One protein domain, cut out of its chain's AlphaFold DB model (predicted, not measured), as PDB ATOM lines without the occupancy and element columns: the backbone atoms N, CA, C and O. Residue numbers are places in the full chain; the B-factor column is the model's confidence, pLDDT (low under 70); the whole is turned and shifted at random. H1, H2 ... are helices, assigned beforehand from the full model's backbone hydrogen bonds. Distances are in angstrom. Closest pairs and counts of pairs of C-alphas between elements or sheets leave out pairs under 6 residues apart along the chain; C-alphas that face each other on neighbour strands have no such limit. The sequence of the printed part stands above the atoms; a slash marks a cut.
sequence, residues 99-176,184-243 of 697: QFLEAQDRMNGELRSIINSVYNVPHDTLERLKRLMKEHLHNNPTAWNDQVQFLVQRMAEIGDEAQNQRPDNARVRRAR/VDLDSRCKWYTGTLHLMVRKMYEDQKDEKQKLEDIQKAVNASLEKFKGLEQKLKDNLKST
ATOM      1  N   GLN A  99     374.788 112.622 262.252       67.56
ATOM      2  CA  GLN A  99     375.068 113.325 260.995       67.56
ATOM      3  C   GLN A  99     374.128 112.887 259.869       67.56
ATOM      4  O   GLN A  99     373.699 113.707 259.063       67.56
ATOM      5  N   PHE A 100     373.789 111.598 259.821       67.44
ATOM      6  CA  PHE A 100     372.855 111.072 258.840       67.44
ATOM      7  C   PHE A 100     371.423 111.579 259.079       67.44
ATOM      8  O   PHE A 100     370.776 112.049 258.147       67.44
ATOM      9  N   LEU A 101     370.943 111.545 260.326       66.81
ATOM     10  CA  LEU A 101     369.620 112.065 260.693       66.81
ATOM     11  C   LEU A 101     369.513 113.580 260.446       66.81
ATOM     12  O   LEU A 101     368.513 114.040 259.908       66.81
ATOM     13  N   GLU A 102     370.566 114.342 260.748       71.12
ATOM     14  CA  GLU A 102     370.659 115.787 260.477       71.12
ATOM     15  C   GLU A 102     370.710 116.118 258.971       71.12
ATOM     16  O   GLU A 102     370.378 117.229 258.553       71.12
ATOM     17  N   ALA A 103     371.136 115.171 258.132       70.75
ATOM     18  CA  ALA A 103     371.191 115.335 256.683       70.75
ATOM     19  C   ALA A 103     369.939 114.809 255.957       70.75
ATOM     20  O   ALA A 103     369.818 115.031 254.751       70.75
ATOM     21  N   GLN A 104     369.013 114.124 256.645       69.06
ATOM     22  CA  GLN A 104     367.955 113.330 256.001       69.06
ATOM     23  C   GLN A 104     367.010 114.131 255.106       69.06
ATOM     24  O   GLN A 104     366.534 113.608 254.101       69.06
ATOM     25  N   ASP A 105     366.761 115.397 255.437       70.81
ATOM     26  CA  ASP A 105     365.854 116.256 254.669       70.81
ATOM     27  C   ASP A 105     366.483 116.776 253.369       70.81
ATOM     28  O   ASP A 105     365.783 117.305 252.512       70.81
ATOM     29  N   ARG A 106     367.796 116.590 253.200       73.06
ATOM     30  CA  ARG A 106     368.555 116.962 251.996       73.06
ATOM     31  C   ARG A 106     368.971 115.754 251.151       73.06
ATOM     32  O   ARG A 106     369.677 115.926 250.163       73.06
ATOM     33  N   MET A 107     368.580 114.542 251.548       72.81
ATOM     34  CA  MET A 107     368.929 113.302 250.850       72.81
ATOM     35  C   MET A 107     367.870 112.882 249.833       72.81
ATOM     36  O   MET A 107     366.704 113.262 249.932       72.81
ATOM     37  N   ASN A 108     368.287 112.054 248.871       80.81
ATOM     38  CA  ASN A 108     367.389 111.374 247.943       80.81
ATOM     39  C   ASN A 108     366.280 110.642 248.730       80.81
ATOM     40  O   ASN A 108     366.563 109.919 249.692       80.81
ATOM     41  N   GLY A 109     365.018 110.847 248.342       82.62
ATOM     42  CA  GLY A 109     363.853 110.310 249.054       82.62
ATOM     43  C   GLY A 109     363.840 108.781 249.151       82.62
ATOM     44  O   GLY A 109     363.398 108.235 250.163       82.62
ATOM     45  N   GLU A 110     364.391 108.088 248.154       85.50
ATOM     46  CA  GLU A 110     364.495 106.627 248.133       85.50
ATOM     47  C   GLU A 110     365.537 106.128 249.143       85.50
ATOM     48  O   GLU A 110     365.242 105.276 249.982       85.50
ATOM     49  N   LEU A 111     366.720 106.753 249.175       84.69
ATOM     50  CA  LEU A 111     367.756 106.465 250.172       84.69
ATOM     51  C   LEU A 111     367.269 106.729 251.604       84.69
ATOM     52  O   LEU A 111     367.549 105.950 252.520       84.69
ATOM     53  N   ARG A 112     366.515 107.818 251.801       84.88
ATOM     54  CA  ARG A 112     365.892 108.145 253.090       84.88
ATOM     55  C   ARG A 112     364.921 107.048 253.528       84.88
ATOM     56  O   ARG A 112     364.978 106.620 254.678       84.88
ATOM     57  N   SER A 113     364.067 106.573 252.621       88.38
ATOM     58  CA  SER A 113     363.121 105.483 252.891       88.38
ATOM     59  C   SER A 113     363.840 104.192 253.303       88.38
ATOM     60  O   SER A 113     363.521 103.600 254.338       88.38
ATOM     61  N   ILE A 114     364.888 103.815 252.561       89.50
ATOM     62  CA  ILE A 114     365.734 102.658 252.879       89.50
ATOM     63  C   ILE A 114     366.297 102.779 254.294       89.50
ATOM     64  O   ILE A 114     366.201 101.841 255.085       89.50
ATOM     65  N   ILE A 115     366.871 103.924 254.654       86.31
ATOM     66  CA  ILE A 115     367.548 104.054 255.948       86.31
ATOM     67  C   ILE A 115     366.554 104.142 257.104       86.31
ATOM     68  O   ILE A 115     366.812 103.565 258.160       86.31
ATOM     69  N   ASN A 116     365.380 104.735 256.896       86.44
ATOM     70  CA  ASN A 116     364.286 104.642 257.861       86.44
ATOM     71  C   ASN A 116     363.888 103.181 258.115       86.44
ATOM     72  O   ASN A 116     363.710 102.790 259.267       86.44
ATOM     73  N   SER A 117     363.826 102.348 257.070       91.38
ATOM     74  CA  SER A 117     363.518 100.920 257.225       91.38
ATOM     75  C   SER A 117     364.582 100.168 258.037       91.38
ATOM     76  O   SER A 117     364.233  99.326 258.861       91.38
ATOM     77  N   VAL A 118     365.865 100.531 257.889       90.38
ATOM     78  CA  VAL A 118     366.982  99.953 258.659       90.38
ATOM     79  C   VAL A 118     366.832 100.203 260.160       90.38
ATOM     80  O   VAL A 118     367.204  99.342 260.953       90.38
ATOM     81  N   TYR A 119     366.297 101.358 260.560       86.12
ATOM     82  CA  TYR A 119     366.094 101.672 261.974       86.12
ATOM     83  C   TYR A 119     364.747 101.171 262.496       86.12
ATOM     84  O   TYR A 119     364.722 100.558 263.555       86.12
ATOM     85  N   ASN A 120     363.652 101.365 261.768       88.81
ATOM     86  CA  ASN A 120     362.317 101.078 262.296       88.81
ATOM     87  C   ASN A 120     362.015  99.577 262.300       88.81
ATOM     88  O   ASN A 120     361.652  99.021 263.332       88.81
ATOM     89  N   VAL A 121     362.250  98.882 261.180       93.50
ATOM     90  CA  VAL A 121     361.832  97.477 261.025       93.50
ATOM     91  C   VAL A 121     362.447  96.558 262.090       93.50
ATOM     92  O   VAL A 121     361.703  95.749 262.651       93.50
ATOM     93  N   PRO A 122     363.755  96.642 262.416       93.31
ATOM     94  CA  PRO A 122     364.331  95.776 263.440       93.31
ATOM     95  C   PRO A 122     363.827  96.087 264.851       93.31
ATOM     96  O   PRO A 122     363.574  95.151 265.604       93.31
ATOM     97  N   HIS A 123     363.633  97.364 265.199       88.62
ATOM     98  CA  HIS A 123     363.099  97.748 266.512       88.62
ATOM     99  C   HIS A 123     361.630  97.327 266.649       88.62
ATOM    100  O   HIS A 123     361.284  96.657 267.615       88.62
ATOM    101  N   ASP A 124     360.794  97.578 265.639       92.19
ATOM    102  CA  ASP A 124     359.389  97.150 265.642       92.19
ATOM    103  C   ASP A 124     359.260  95.622 265.735       92.19
ATOM    104  O   ASP A 124     358.370  95.093 266.400       92.19
ATOM    105  N   THR A 125     360.146  94.891 265.051       93.31
ATOM    106  CA  THR A 125     360.187  93.422 265.121       93.31
ATOM    107  C   THR A 125     360.639  92.950 266.500       93.31
ATOM    108  O   THR A 125     360.058  92.008 267.029       93.31
ATOM    109  N   LEU A 126     361.629  93.611 267.108       93.81
ATOM    110  CA  LEU A 126     362.083  93.301 268.462       93.81
ATOM    111  C   LEU A 126     360.964  93.484 269.489       93.81
ATOM    112  O   LEU A 126     360.756  92.602 270.316       93.81
ATOM    113  N   GLU A 127     360.210  94.578 269.407       90.75
ATOM    114  CA  GLU A 127     359.087  94.828 270.313       90.75
ATOM    115  C   GLU A 127     357.972  93.785 270.146       90.75
ATOM    116  O   GLU A 127     357.414  93.300 271.132       90.75
ATOM    117  N   ARG A 128     357.698  93.334 268.910       93.56
ATOM    118  CA  ARG A 128     356.785  92.200 268.678       93.56
ATOM    119  C   ARG A 128     357.308  90.893 269.276       93.56
ATOM    120  O   ARG A 128     356.524  90.166 269.880       93.56
ATOM    121  N   LEU A 129     358.603  90.603 269.143       92.75
ATOM    122  CA  LEU A 129     359.232  89.421 269.744       92.75
ATOM    123  C   LEU A 129     359.138  89.459 271.274       92.75
ATOM    124  O   LEU A 129     358.673  88.492 271.871       92.75
ATOM    125  N   LYS A 130     359.499  90.585 271.903       91.38
ATOM    126  CA  LYS A 130     359.382  90.782 273.358       91.38
ATOM    127  C   LYS A 130     357.945  90.591 273.835       91.38
ATOM    128  O   LYS A 130     357.726  89.923 274.842       91.38
ATOM    129  N   ARG A 131     356.963  91.123 273.098       88.75
ATOM    130  CA  ARG A 131     355.543  90.938 273.414       88.75
ATOM    131  C   ARG A 131     355.125  89.466 273.342       88.75
ATOM    132  O   ARG A 131     354.536  88.984 274.299       88.75
ATOM    133  N   LEU A 132     355.490  88.741 272.282       85.62
ATOM    134  CA  LEU A 132     355.191  87.305 272.151       85.62
ATOM    135  C   LEU A 132     355.820  86.475 273.275       85.62
ATOM    136  O   LEU A 132     355.168  85.590 273.827       85.62
ATOM    137  N   MET A 133     357.073  86.774 273.630       86.69
ATOM    138  CA  MET A 133     357.746  86.130 274.757       86.69
ATOM    139  C   MET A 133     357.039  86.442 276.075       86.69
ATOM    140  O   MET A 133     356.845  85.541 276.880       86.69
ATOM    141  N   LYS A 134     356.611  87.690 276.297       83.75
ATOM    142  CA  LYS A 134     355.863  88.076 277.500       83.75
ATOM    143  C   LYS A 134     354.515  87.361 277.571       83.75
ATOM    144  O   LYS A 134     354.165  86.837 278.617       83.75
ATOM    145  N   GLU A 135     353.794  87.268 276.460       78.81
ATOM    146  CA  GLU A 135     352.514  86.558 276.391       78.81
ATOM    147  C   GLU A 135     352.658  85.074 276.778       78.81
ATOM    148  O   GLU A 135     351.885  84.588 277.598       78.81
ATOM    149  N   HIS A 136     353.679  84.369 276.271       72.12
ATOM    150  CA  HIS A 136     353.774  82.907 276.414       72.12
ATOM    151  C   HIS A 136     354.717  82.424 277.529       72.12
ATOM    152  O   HIS A 136     354.572  81.303 277.999       72.12
ATOM    153  N   LEU A 137     355.698  83.233 277.948       72.38
ATOM    154  CA  LEU A 137     356.800  82.806 278.825       72.38
ATOM    155  C   LEU A 137     356.951  83.658 280.095       72.38
ATOM    156  O   LEU A 137     357.936  83.484 280.811       72.38
ATOM    157  N   HIS A 138     356.007  84.559 280.404       65.12
ATOM    158  CA  HIS A 138     356.101  85.452 281.572       65.12
ATOM    159  C   HIS A 138     356.344  84.721 282.904       65.12
ATOM    160  O   HIS A 138     357.024  85.265 283.768       65.12
ATOM    161  N   ASN A 139     355.858  83.482 283.044       58.06
ATOM    162  CA  ASN A 139     355.997  82.673 284.260       58.06
ATOM    163  C   ASN A 139     357.107  81.608 284.188       58.06
ATOM    164  O   ASN A 139     357.197  80.762 285.075       58.06
ATOM    165  N   ASN A 140     357.951  81.614 283.149       65.38
ATOM    166  CA  ASN A 140     358.989  80.598 282.958       65.38
ATOM    167  C   ASN A 140     360.363  81.229 282.661       65.38
ATOM    168  O   ASN A 140     360.757  81.336 281.497       65.38
ATOM    169  N   PRO A 141     361.122  81.633 283.702       64.75
ATOM    170  CA  PRO A 141     362.414  82.307 283.541       64.75
ATOM    171  C   PRO A 141     363.463  81.485 282.781       64.75
ATOM    172  O   PRO A 141     364.299  82.046 282.074       64.75
ATOM    173  N   THR A 142     363.427  80.156 282.903       63.69
ATOM    174  CA  THR A 142     364.348  79.258 282.191       63.69
ATOM    175  C   THR A 142     364.037  79.252 280.697       63.69
ATOM    176  O   THR A 142     364.906  79.590 279.896       63.69
ATOM    177  N   ALA A 143     362.780  78.990 280.324       65.56
ATOM    178  CA  ALA A 143     362.356  79.023 278.925       65.56
ATOM    179  C   ALA A 143     362.500  80.427 278.311       65.56
ATOM    180  O   ALA A 143     362.863  80.559 277.143       65.56
ATOM    181  N   TRP A 144     362.276  81.481 279.103       79.62
ATOM    182  CA  TRP A 144     362.555  82.861 278.709       79.62
ATOM    183  C   TRP A 144     364.023  83.036 278.319       79.62
ATOM    184  O   TRP A 144     364.311  83.495 277.214       79.62
ATOM    185  N   ASN A 145     364.952  82.636 279.192       77.75
ATOM    186  CA  ASN A 145     366.387  82.740 278.931       77.75
ATOM    187  C   ASN A 145     366.812  81.922 277.705       77.75
ATOM    188  O   ASN A 145     367.583  82.426 276.888       77.75
ATOM    189  N   ASP A 146     366.271  80.717 277.527       77.94
ATOM    190  CA  ASP A 146     366.559  79.876 276.364       77.94
ATOM    191  C   ASP A 146     366.087  80.533 275.058       77.94
ATOM    192  O   ASP A 146     366.843  80.593 274.082       77.94
ATOM    193  N   GLN A 147     364.883  81.119 275.043       84.00
ATOM    194  CA  GLN A 147     364.400  81.865 273.877       84.00
ATOM    195  C   GLN A 147     365.184  83.164 273.645       84.00
ATOM    196  O   GLN A 147     365.453  83.506 272.491       84.00
ATOM    197  N   VAL A 148     365.620  83.865 274.701       86.88
ATOM    198  CA  VAL A 148     366.528  85.018 274.570       86.88
ATOM    199  C   VAL A 148     367.825  84.587 273.885       86.88
ATOM    200  O   VAL A 148     368.229  85.221 272.912       86.88
ATOM    201  N   GLN A 149     368.464  83.501 274.335       83.31
ATOM    202  CA  GLN A 149     369.708  83.015 273.728       83.31
ATOM    203  C   GLN A 149     369.504  82.574 272.276       83.31
ATOM    204  O   GLN A 149     370.297  82.944 271.405       83.31
ATOM    205  N   PHE A 150     368.411  81.861 271.990       86.56
ATOM    206  CA  PHE A 150     368.023  81.489 270.631       86.56
ATOM    207  C   PHE A 150     367.906  82.722 269.721       86.56
ATOM    208  O   PHE A 150     368.518  82.769 268.651       86.56
ATOM    209  N   LEU A 151     367.167  83.749 270.147       91.12
ATOM    210  CA  LEU A 151     366.982  84.977 269.374       91.12
ATOM    211  C   LEU A 151     368.294  85.754 269.208       91.12
ATOM    212  O   LEU A 151     368.616  86.156 268.088       91.12
ATOM    213  N   VAL A 152     369.091  85.908 270.272       88.69
ATOM    214  CA  VAL A 152     370.401  86.580 270.217       88.69
ATOM    215  C   VAL A 152     371.323  85.899 269.202       88.69
ATOM    216  O   VAL A 152     371.973  86.586 268.408       88.69
ATOM    217  N   GLN A 153     371.355  84.564 269.188       86.88
ATOM    218  CA  GLN A 153     372.144  83.793 268.231       86.88
ATOM    219  C   GLN A 153     371.652  84.005 266.794       86.88
ATOM    220  O   GLN A 153     372.453  84.292 265.904       86.88
ATOM    221  N   ARG A 154     370.339  83.941 266.554       90.44
ATOM    222  CA  ARG A 154     369.778  84.124 265.206       90.44
ATOM    223  C   ARG A 154     369.956  85.543 264.679       90.44
ATOM    224  O   ARG A 154     370.273  85.722 263.506       90.44
ATOM    225  N   MET A 155     369.828  86.555 265.531       92.62
ATOM    226  CA  MET A 155     370.134  87.941 265.169       92.62
ATOM    227  C   MET A 155     371.615  88.121 264.811       92.62
ATOM    228  O   MET A 155     371.935  88.886 263.901       92.62
ATOM    229  N   ALA A 156     372.520  87.420 265.505       86.56
ATOM    230  CA  ALA A 156     373.945  87.442 265.185       86.56
ATOM    231  C   ALA A 156     374.228  86.833 263.803       86.56
ATOM    232  O   ALA A 156     374.933  87.453 263.014       86.56
ATOM    233  N   GLU A 157     373.626  85.685 263.477       88.38
ATOM    234  CA  GLU A 157     373.757  85.044 262.159       88.38
ATOM    235  C   GLU A 157     373.277  85.953 261.017       88.38
ATOM    236  O   GLU A 157     373.972  86.110 260.013       88.38
ATOM    237  N   ILE A 158     372.115  86.596 261.183       90.62
ATOM    238  CA  ILE A 158     371.562  87.517 260.175       90.62
ATOM    239  C   ILE A 158     372.476  88.739 260.007       90.62
ATOM    240  O   ILE A 158     372.728  89.179 258.885       90.62
ATOM    241  N   GLY A 159     373.000  89.286 261.107       86.44
ATOM    242  CA  GLY A 159     373.931  90.411 261.045       86.44
ATOM    243  C   GLY A 159     375.278  90.055 260.417       86.44
ATOM    244  O   GLY A 159     375.801  90.852 259.642       86.44
ATOM    245  N   ASP A 160     375.810  88.861 260.685       84.38
ATOM    246  CA  ASP A 160     377.030  88.360 260.041       84.38
ATOM    247  C   ASP A 160     376.823  88.202 258.525       84.38
ATOM    248  O   ASP A 160     377.702  88.549 257.735       84.38
ATOM    249  N   GLU A 161     375.645  87.747 258.096       85.38
ATOM    250  CA  GLU A 161     375.309  87.669 256.676       85.38
ATOM    251  C   GLU A 161     375.232  89.055 256.021       85.38
ATOM    252  O   GLU A 161     375.846  89.271 254.975       85.38
ATOM    253  N   ALA A 162     374.550  90.014 256.655       83.44
ATOM    254  CA  ALA A 162     374.515  91.402 256.190       83.44
ATOM    255  C   ALA A 162     375.925  92.011 256.123       83.44
ATOM    256  O   ALA A 162     376.255  92.777 255.218       83.44
ATOM    257  N   GLN A 163     376.797  91.638 257.057       79.50
ATOM    258  CA  GLN A 163     378.178  92.089 257.073       79.50
ATOM    259  C   GLN A 163     379.001  91.537 255.901       79.50
ATOM    260  O   GLN A 163     379.850  92.254 255.374       79.50
ATOM    261  N   ASN A 164     378.736  90.304 255.469       79.38
ATOM    262  CA  ASN A 164     379.402  89.691 254.318       79.38
ATOM    263  C   ASN A 164     378.965  90.296 252.975       79.38
ATOM    264  O   ASN A 164     379.650  90.113 251.975       79.38
ATOM    265  N   GLN A 165     377.856  91.039 252.939       74.75
ATOM    266  CA  GLN A 165     377.401  91.757 251.742       74.75
ATOM    267  C   GLN A 165     378.106  93.116 251.553       74.75
ATOM    268  O   GLN A 165     377.800  93.852 250.615       74.75
ATOM    269  N   ARG A 166     379.049  93.480 252.435       71.62
ATOM    270  CA  ARG A 166     379.730  94.784 252.418       71.62
ATOM    271  C   ARG A 166     380.914  94.776 251.434       71.62
ATOM    272  O   ARG A 166     381.734  93.864 251.507       71.62
ATOM    273  N   PRO A 167     381.075  95.809 250.581       63.59
ATOM    274  CA  PRO A 167     382.142  95.853 249.571       63.59
ATOM    275  C   PRO A 167     383.576  95.820 250.123       63.59
ATOM    276  O   PRO A 167     384.496  95.418 249.418       63.59
ATOM    277  N   ASP A 168     383.795  96.258 251.366       61.62
ATOM    278  CA  ASP A 168     385.128  96.417 251.950       61.62
ATOM    279  C   ASP A 168     385.650  95.171 252.687       61.62
ATOM    280  O   ASP A 168     386.793  95.193 253.142       61.62
ATOM    281  N   ASN A 169     384.861  94.087 252.815       53.00
ATOM    282  CA  ASN A 169     385.185  92.847 253.556       53.00
ATOM    283  C   ASN A 169     385.771  93.068 254.975       53.00
ATOM    284  O   ASN A 169     386.246  92.136 255.634       53.00
ATOM    285  N   ALA A 170     385.749  94.306 255.477       48.16
ATOM    286  CA  ALA A 170     386.428  94.719 256.685       48.16
ATOM    287  C   ALA A 170     385.564  94.303 257.869       48.16
ATOM    288  O   ALA A 170     384.514  94.888 258.160       48.16
ATOM    289  N   ARG A 171     386.000  93.244 258.554       45.62
ATOM    290  CA  ARG A 171     385.265  92.696 259.686       45.62
ATOM    291  C   ARG A 171     385.188  93.754 260.794       45.62
ATOM    292  O   ARG A 171     386.208  94.090 261.395       45.62
ATOM    293  N   VAL A 172     383.994  94.269 261.109       48.28
ATOM    294  CA  VAL A 172     383.759  94.923 262.404       48.28
ATOM    295  C   VAL A 172     384.198  93.901 263.449       48.28
ATOM    296  O   VAL A 172     383.736  92.760 263.402       48.28
ATOM    297  N   ARG A 173     385.165  94.261 264.309       40.25
ATOM    298  CA  ARG A 173     385.672  93.369 265.363       40.25
ATOM    299  C   ARG A 173     384.472  92.691 266.021       40.25
ATOM    300  O   ARG A 173     383.608  93.396 266.545       40.25
ATOM    301  N   ARG A 174     384.433  91.350 265.975       41.69
ATOM    302  CA  ARG A 174     383.493  90.538 266.758       41.69
ATOM    303  C   ARG A 174     383.396  91.156 268.157       41.69
ATOM    304  O   ARG A 174     384.433  91.459 268.759       41.69
ATOM    305  N   ALA A 175     382.189  91.302 268.699       40.78
ATOM    306  CA  ALA A 175     382.056  91.183 270.148       40.78
ATOM    307  C   ALA A 175     382.706  89.833 270.485       40.78
ATOM    308  O   ALA A 175     382.272  88.832 269.923       40.78
ATOM    309  N   ARG A 176     383.844  89.855 271.196       35.50
ATOM    310  CA  ARG A 176     384.785  88.731 271.346       35.50
ATOM    311  C   ARG A 176     384.060  87.381 271.349       35.50
ATOM    312  O   ARG A 176     383.335  87.078 272.287       35.50
ATOM    313  N   VAL A 184     374.627  89.111 276.892       58.59
ATOM    314  CA  VAL A 184     374.255  90.072 275.844       58.59
ATOM    315  C   VAL A 184     372.738  90.036 275.685       58.59
ATOM    316  O   VAL A 184     372.203  89.016 275.256       58.59
ATOM    317  N   ASP A 185     372.064  91.138 276.009       79.31
ATOM    318  CA  ASP A 185     370.612  91.274 275.869       79.31
ATOM    319  C   ASP A 185     370.154  91.462 274.400       79.31
ATOM    320  O   ASP A 185     370.943  91.718 273.474       79.31
ATOM    321  N   LEU A 186     368.845  91.297 274.177       85.19
ATOM    322  CA  LEU A 186     368.203  91.414 272.862       85.19
ATOM    323  C   LEU A 186     368.347  92.821 272.264       85.19
ATOM    324  O   LEU A 186     368.587  92.969 271.062       85.19
ATOM    325  N   ASP A 187     368.249  93.855 273.096       83.94
ATOM    326  CA  ASP A 187     368.343  95.259 272.698       83.94
ATOM    327  C   ASP A 187     369.732  95.618 272.171       83.94
ATOM    328  O   ASP A 187     369.880  96.222 271.106       83.94
ATOM    329  N   SER A 188     370.778  95.192 272.867       81.25
ATOM    330  CA  SER A 188     372.175  95.353 272.480       81.25
ATOM    331  C   SER A 188     372.459  94.639 271.168       81.25
ATOM    332  O   SER A 188     373.157  95.177 270.298       81.25
ATOM    333  N   ARG A 189     371.890  93.442 270.981       86.25
ATOM    334  CA  ARG A 189     372.038  92.693 269.732       86.25
ATOM    335  C   ARG A 189     371.302  93.364 268.570       86.25
ATOM    336  O   ARG A 189     371.872  93.464 267.482       86.25
ATOM    337  N   CYS A 190     370.103  93.896 268.799       87.31
ATOM    338  CA  CYS A 190     369.353  94.671 267.808       87.31
ATOM    339  C   CYS A 190     370.080  95.975 267.426       87.31
ATOM    340  O   CYS A 190     370.237  96.286 266.241       87.31
ATOM    341  N   LYS A 191     370.637  96.698 268.407       82.81
ATOM    342  CA  LYS A 191     371.480  97.891 268.189       82.81
ATOM    343  C   LYS A 191     372.721  97.570 267.349       82.81
ATOM    344  O   LYS A 191     373.105  98.346 266.473       82.81
ATOM    345  N   TRP A 192     373.353  96.420 267.580       83.94
ATOM    346  CA  TRP A 192     374.482  95.970 266.764       83.94
ATOM    347  C   TRP A 192     374.067  95.641 265.321       83.94
ATOM    348  O   TRP A 192     374.740  96.071 264.379       83.94
ATOM    349  N   TYR A 193     372.950  94.935 265.134       89.38
ATOM    350  CA  TYR A 193     372.420  94.590 263.812       89.38
ATOM    351  C   TYR A 193     372.049  95.837 262.992       89.38
ATOM    352  O   TYR A 193     372.501  95.995 261.856       89.38
ATOM    353  N   THR A 194     371.307  96.773 263.587       87.56
ATOM    354  CA  THR A 194     370.924  98.043 262.943       87.56
ATOM    355  C   THR A 194     372.145  98.881 262.562       87.56
ATOM    356  O   THR A 194     372.225  99.393 261.445       87.56
ATOM    357  N   GLY A 195     373.152  98.954 263.440       83.06
ATOM    358  CA  GLY A 195     374.432  99.589 263.126       83.06
ATOM    359  C   GLY A 195     375.162  98.918 261.957       83.06
ATOM    360  O   GLY A 195     375.727  99.605 261.107       83.06
ATOM    361  N   THR A 196     375.117  97.588 261.876       85.00
ATOM    362  CA  THR A 196     375.737  96.816 260.787       85.00
ATOM    363  C   THR A 196     375.077  97.118 259.444       85.00
ATOM    364  O   THR A 196     375.780  97.443 258.483       85.00
ATOM    365  N   LEU A 197     373.741  97.117 259.386       88.25
ATOM    366  CA  LEU A 197     372.993  97.491 258.185       88.25
ATOM    367  C   LEU A 197     373.237  98.940 257.768       88.25
ATOM    368  O   LEU A 197     373.477  99.208 256.595       88.25
ATOM    369  N   HIS A 198     373.238  99.879 258.714       86.19
ATOM    370  CA  HIS A 198     373.493 101.283 258.401       86.19
ATOM    371  C   HIS A 198     374.870 101.477 257.749       86.19
ATOM    372  O   HIS A 198     375.012 102.192 256.755       86.19
ATOM    373  N   LEU A 199     375.894 100.791 258.264       79.94
ATOM    374  CA  LEU A 199     377.231 100.853 257.688       79.94
ATOM    375  C   LEU A 199     377.352 100.089 256.358       79.94
ATOM    376  O   LEU A 199     378.232 100.414 255.560       79.94
ATOM    377  N   MET A 200     376.531  99.062 256.121       85.44
ATOM    378  CA  MET A 200     376.409  98.399 254.818       85.44
ATOM    379  C   MET A 200     375.851  99.371 253.779       85.44
ATOM    380  O   MET A 200     376.520  99.614 252.778       85.44
ATOM    381  N   VAL A 201     374.707 100.006 254.066       86.69
ATOM    382  CA  VAL A 201     374.082 100.999 253.176       86.69
ATOM    383  C   VAL A 201     375.066 102.105 252.817       86.69
ATOM    384  O   VAL A 201     375.270 102.398 251.644       86.69
ATOM    385  N   ARG A 202     375.741 102.673 253.821       82.00
ATOM    386  CA  ARG A 202     376.739 103.721 253.601       82.00
ATOM    387  C   ARG A 202     377.855 103.266 252.657       82.00
ATOM    388  O   ARG A 202     378.208 104.000 251.741       82.00
ATOM    389  N   LYS A 203     378.424 102.077 252.882       80.00
ATOM    390  CA  LYS A 203     379.549 101.575 252.078       80.00
ATOM    391  C   LYS A 203     379.153 101.261 250.643       80.00
ATOM    392  O   LYS A 203     379.925 101.538 249.737       80.00
ATOM    393  N   MET A 204     377.950 100.733 250.442       81.19
ATOM    394  CA  MET A 204     377.396 100.510 249.108       81.19
ATOM    395  C   MET A 204     377.092 101.832 248.387       81.19
ATOM    396  O   MET A 204     377.257 101.922 247.176       81.19
ATOM    397  N   TYR A 205     376.702 102.877 249.123       83.12
ATOM    398  CA  TYR A 205     376.446 104.203 248.553       83.12
ATOM    399  C   TYR A 205     377.737 104.957 248.171       83.12
ATOM    400  O   TYR A 205     377.748 105.714 247.202       83.12
ATOM    401  N   GLU A 206     378.833 104.721 248.902       78.56
ATOM    402  CA  GLU A 206     380.175 105.264 248.622       78.56
ATOM    403  C   GLU A 206     380.847 104.638 247.367       78.56
ATOM    404  O   GLU A 206     381.877 105.146 246.927       78.56
ATOM    405  N   ASP A 207     380.286 103.575 246.771       70.62
ATOM    406  CA  ASP A 207     380.829 102.890 245.579       70.62
ATOM    407  C   ASP A 207     380.775 103.773 244.309       70.62
ATOM    408  O   ASP A 207     379.903 104.633 244.179       70.62
ATOM    409  N   GLN A 208     381.672 103.574 243.335       61.38
ATOM    410  CA  GLN A 208     381.809 104.426 242.132       61.38
ATOM    411  C   GLN A 208     380.807 104.118 240.995       61.38
ATOM    412  O   GLN A 208     381.024 104.504 239.848       61.38
ATOM    413  N   LYS A 209     379.696 103.433 241.288       68.62
ATOM    414  CA  LYS A 209     378.644 103.091 240.308       68.62
ATOM    415  C   LYS A 209     377.726 104.278 239.953       68.62
ATOM    416  O   LYS A 209     377.805 105.342 240.565       68.62
ATOM    417  N   ASP A 210     376.828 104.079 238.989       82.81
ATOM    418  CA  ASP A 210     375.702 104.984 238.704       82.81
ATOM    419  C   ASP A 210     374.720 105.058 239.894       82.81
ATOM    420  O   ASP A 210     374.473 104.046 240.555       82.81
ATOM    421  N   GLU A 211     374.170 106.242 240.190       81.50
ATOM    422  CA  GLU A 211     373.340 106.486 241.385       81.50
ATOM    423  C   GLU A 211     372.089 105.598 241.433       81.50
ATOM    424  O   GLU A 211     371.750 105.078 242.498       81.50
ATOM    425  N   LYS A 212     371.448 105.342 240.284       84.56
ATOM    426  CA  LYS A 212     370.248 104.500 240.223       84.56
ATOM    427  C   LYS A 212     370.572 103.044 240.558       84.56
ATOM    428  O   LYS A 212     369.891 102.431 241.377       84.56
ATOM    429  N   GLN A 213     371.659 102.512 239.995       83.88
ATOM    430  CA  GLN A 213     372.094 101.143 240.278       83.88
ATOM    431  C   GLN A 213     372.499 100.962 241.749       83.88
ATOM    432  O   GLN A 213     372.239  99.911 242.331       83.88
ATOM    433  N   LYS A 214     373.099 101.986 242.382       84.06
ATOM    434  CA  LYS A 214     373.415 101.940 243.822       84.06
ATOM    435  C   LYS A 214     372.160 101.774 244.662       84.06
ATOM    436  O   LYS A 214     372.151 100.946 245.568       84.06
ATOM    437  N   LEU A 215     371.128 102.567 244.388       87.62
ATOM    438  CA  LEU A 215     369.885 102.530 245.155       87.62
ATOM    439  C   LEU A 215     369.179 101.180 245.003       87.62
ATOM    440  O   LEU A 215     368.773 100.607 246.012       87.62
ATOM    441  N   GLU A 216     369.141 100.616 243.792       88.50
ATOM    442  CA  GLU A 216     368.591  99.277 243.543       88.50
ATOM    443  C   GLU A 216     369.378  98.173 244.280       88.50
ATOM    444  O   GLU A 216     368.783  97.334 244.967       88.50
ATOM    445  N   ASP A 217     370.716  98.199 244.203       86.88
ATOM    446  CA  ASP A 217     371.593  97.234 244.883       86.88
ATOM    447  C   ASP A 217     371.419  97.312 246.414       86.88
ATOM    448  O   ASP A 217     371.271  96.288 247.090       86.88
ATOM    449  N   ILE A 218     371.391  98.532 246.966       89.88
ATOM    450  CA  ILE A 218     371.178  98.796 248.395       89.88
ATOM    451  C   ILE A 218     369.801  98.298 248.830       89.88
ATOM    452  O   ILE A 218     369.692  97.580 249.827       89.88
ATOM    453  N   GLN A 219     368.747  98.673 248.103       92.06
ATOM    454  CA  GLN A 219     367.374  98.312 248.436       92.06
ATOM    455  C   GLN A 219     367.204  96.791 248.465       92.06
ATOM    456  O   GLN A 219     366.575  96.259 249.382       92.06
ATOM    457  N   LYS A 220     367.811  96.083 247.506       90.94
ATOM    458  CA  LYS A 220     367.805  94.620 247.438       90.94
ATOM    459  C   LYS A 220     368.510  93.982 248.639       90.94
ATOM    460  O   LYS A 220     367.939  93.083 249.257       90.94
ATOM    461  N   ALA A 221     369.712  94.446 248.986       89.94
ATOM    462  CA  ALA A 221     370.486  93.920 250.115       89.94
ATOM    463  C   ALA A 221     369.785  94.167 251.464       89.94
ATOM    464  O   ALA A 221     369.622  93.251 252.274       89.94
ATOM    465  N   VAL A 222     369.295  95.394 251.680       93.25
ATOM    466  CA  VAL A 222     368.562  95.768 252.898       93.25
ATOM    467  C   VAL A 222     367.279  94.955 253.032       93.25
ATOM    468  O   VAL A 222     367.059  94.364 254.088       93.25
ATOM    469  N   ASN A 223     366.466  94.850 251.976       93.81
ATOM    470  CA  ASN A 223     365.225  94.074 252.025       93.81
ATOM    471  C   ASN A 223     365.491  92.598 252.318       93.81
ATOM    472  O   ASN A 223     364.831  92.027 253.181       93.81
ATOM    473  N   ALA A 224     366.489  91.990 251.671       92.44
ATOM    474  CA  ALA A 224     366.843  90.596 251.922       92.44
ATOM    475  C   ALA A 224     367.211  90.344 253.396       92.44
ATOM    476  O   ALA A 224     366.777  89.351 253.982       92.44
ATOM    477  N   SER A 225     367.972  91.251 254.013       94.00
ATOM    478  CA  SER A 225     368.335  91.143 255.430       94.00
ATOM    479  C   SER A 225     367.144  91.405 256.359       94.00
ATOM    480  O   SER A 225     366.931  90.670 257.326       94.00
ATOM    481  N   LEU A 226     366.337  92.432 256.076       95.25
ATOM    482  CA  LEU A 226     365.169  92.775 256.888       95.25
ATOM    483  C   LEU A 226     364.094  91.684 256.852       95.25
ATOM    484  O   LEU A 226     363.516  91.399 257.895       95.25
ATOM    485  N   GLU A 227     363.860  91.029 255.714       95.44
ATOM    486  CA  GLU A 227     362.919  89.903 255.627       95.44
ATOM    487  C   GLU A 227     363.367  88.712 256.485       95.44
ATOM    488  O   GLU A 227     362.560  88.116 257.199       95.44
ATOM    489  N   LYS A 228     364.672  88.414 256.524       94.25
ATOM    490  CA  LYS A 228     365.219  87.391 257.433       94.25
ATOM    491  C   LYS A 228     365.007  87.752 258.898       94.25
ATOM    492  O   LYS A 228     364.674  86.880 259.700       94.25
ATOM    493  N   PHE A 229     365.178  89.029 259.235       94.69
ATOM    494  CA  PHE A 229     364.964  89.532 260.588       94.69
ATOM    495  C   PHE A 229     363.486  89.480 260.994       94.69
ATOM    496  O   PHE A 229     363.176  88.994 262.078       94.69
ATOM    497  N   LYS A 230     362.560  89.881 260.113       95.38
ATOM    498  CA  LYS A 230     361.109  89.723 260.324       95.38
ATOM    499  C   LYS A 230     360.718  88.254 260.515       95.38
ATOM    500  O   LYS A 230     359.892  87.944 261.368       95.38
ATOM    501  N   GLY A 231     361.362  87.344 259.781       94.44
ATOM    502  CA  GLY A 231     361.152  85.898 259.895       94.44
ATOM    503  C   GLY A 231     361.467  85.303 261.276       94.44
ATOM    504  O   GLY A 231     361.049  84.179 261.553       94.44
ATOM    505  N   LEU A 232     362.156  86.033 262.164       93.62
ATOM    506  CA  LEU A 232     362.349  85.618 263.558       93.62
ATOM    507  C   LEU A 232     361.024  85.501 264.316       93.62
ATOM    508  O   LEU A 232     360.899  84.628 265.169       93.62
ATOM    509  N   GLU A 233     360.028  86.329 263.983       91.62
ATOM    510  CA  GLU A 233     358.717  86.297 264.636       91.62
ATOM    511  C   GLU A 233     358.017  84.954 264.407       91.62
ATOM    512  O   GLU A 233     357.517  84.341 265.350       91.62
ATOM    513  N   GLN A 234     358.034  84.463 263.166       89.56
ATOM    514  CA  GLN A 234     357.447  83.167 262.838       89.56
ATOM    515  C   GLN A 234     358.216  82.022 263.503       89.56
ATOM    516  O   GLN A 234     357.600  81.153 264.107       89.56
ATOM    517  N   LYS A 235     359.555  82.067 263.488       88.75
ATOM    518  CA  LYS A 235     360.395  81.052 264.147       88.75
ATOM    519  C   LYS A 235     360.143  80.966 265.652       88.75
ATOM    520  O   LYS A 235     360.104  79.870 266.199       88.75
ATOM    521  N   LEU A 236     359.962  82.108 266.317       88.19
ATOM    522  CA  LEU A 236     359.608  82.137 267.733       88.19
ATOM    523  C   LEU A 236     358.223  81.518 267.960       88.19
ATOM    524  O   LEU A 236     358.080  80.678 268.840       88.19
ATOM    525  N   LYS A 237     357.218  81.875 267.151       84.25
ATOM    526  CA  LYS A 237     355.874  81.277 267.244       84.25
ATOM    527  C   LYS A 237     355.901  79.763 267.040       84.25
ATOM    528  O   LYS A 237     355.215  79.052 267.764       84.25
ATOM    529  N   ASP A 238     356.690  79.272 266.092       81.25
ATOM    530  CA  ASP A 238     356.820  77.836 265.831       81.25
ATOM    531  C   ASP A 238     357.478  77.110 267.019       81.25
ATOM    532  O   ASP A 238     357.004  76.049 267.425       81.25
ATOM    533  N   ASN A 239     358.499  77.715 267.642       75.88
ATOM    534  CA  ASN A 239     359.098  77.201 268.878       75.88
ATOM    535  C   ASN A 239     358.086  77.176 270.038       75.88
ATOM    536  O   ASN A 239     357.982  76.167 270.730       75.88
ATOM    537  N   LEU A 240     357.309  78.248 270.228       73.12
ATOM    538  CA  LEU A 240     356.313  78.353 271.303       73.12
ATOM    539  C   LEU A 240     355.150  77.361 271.128       73.12
ATOM    540  O   LEU A 240     354.713  76.736 272.092       73.12
ATOM    541  N   LYS A 241     354.683  77.129 269.897       66.44
ATOM    542  CA  LYS A 241     353.615  76.153 269.615       66.44
ATOM    543  C   LYS A 241     354.002  74.709 269.926       66.44
ATOM    544  O   LYS A 241     353.129  73.899 270.206       66.44
ATOM    545  N   SER A 242     355.294  74.375 269.915       59.66
ATOM    546  CA  SER A 242     355.757  73.040 270.325       59.66
ATOM    547  C   SER A 242     355.592  72.756 271.828       59.66
ATOM    548  O   SER A 242     355.755  71.614 272.246       59.66
ATOM    549  N   THR A 243     355.239  73.774 272.626       57.31
ATOM    550  CA  THR A 243     355.043  73.682 274.085       57.31
ATOM    551  C   THR A 243     353.581  73.805 274.542       57.31
ATOM    552  O   THR A 243     353.290  73.608 275.720       57.31
TER     553      THR A 243
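This is residues 99 to 176 and 184 to 243 of the 697 residues of the protein "Hypothetical protein" of Symbiodinium natans (UniProt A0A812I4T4). Four long helices, H2 to H5, stand side by side in a bundle, H2 and H5 running one way, H3 and H4 the other. The short H1 lies off H2 near one end. The 138 printed residues hold five named helices, H1 to H5 in order, and no named strand: all helix. The whole is compact, radius of gyration of the C-alphas 16.6 A, spanning 53 by 31 by 25 A.

H1, residues 99 to 106, begins with C-alpha 99 at (375.068, 113.325, 260.995). H2, residues 109 to 137, spans 41.1 A with a kink of 25 degrees near residue 119. H3 is residues 141 to 164, 34.6 A; H4 186 to 205, 28.7 A; H5 211 to 241, 45.9 A, ending with C-alpha 241 at (353.615, 76.153, 269.615).

H2 and H5 touch at a shallow tilt of 6 degrees, closest C-alphas Leu 129 and Glu 233, 6.0 A. Every O i to N i+4 pair is within hydrogen-bond range in H3 and H4, against 2 of 4 in H1, 23 of 25 in H2 and 24 of 27 in H5.

Residues 177 to 183 are not printed; C-alphas 176 and 184 are 11.5 A apart. Residues 167 to 176 are among those with pLDDT under 70.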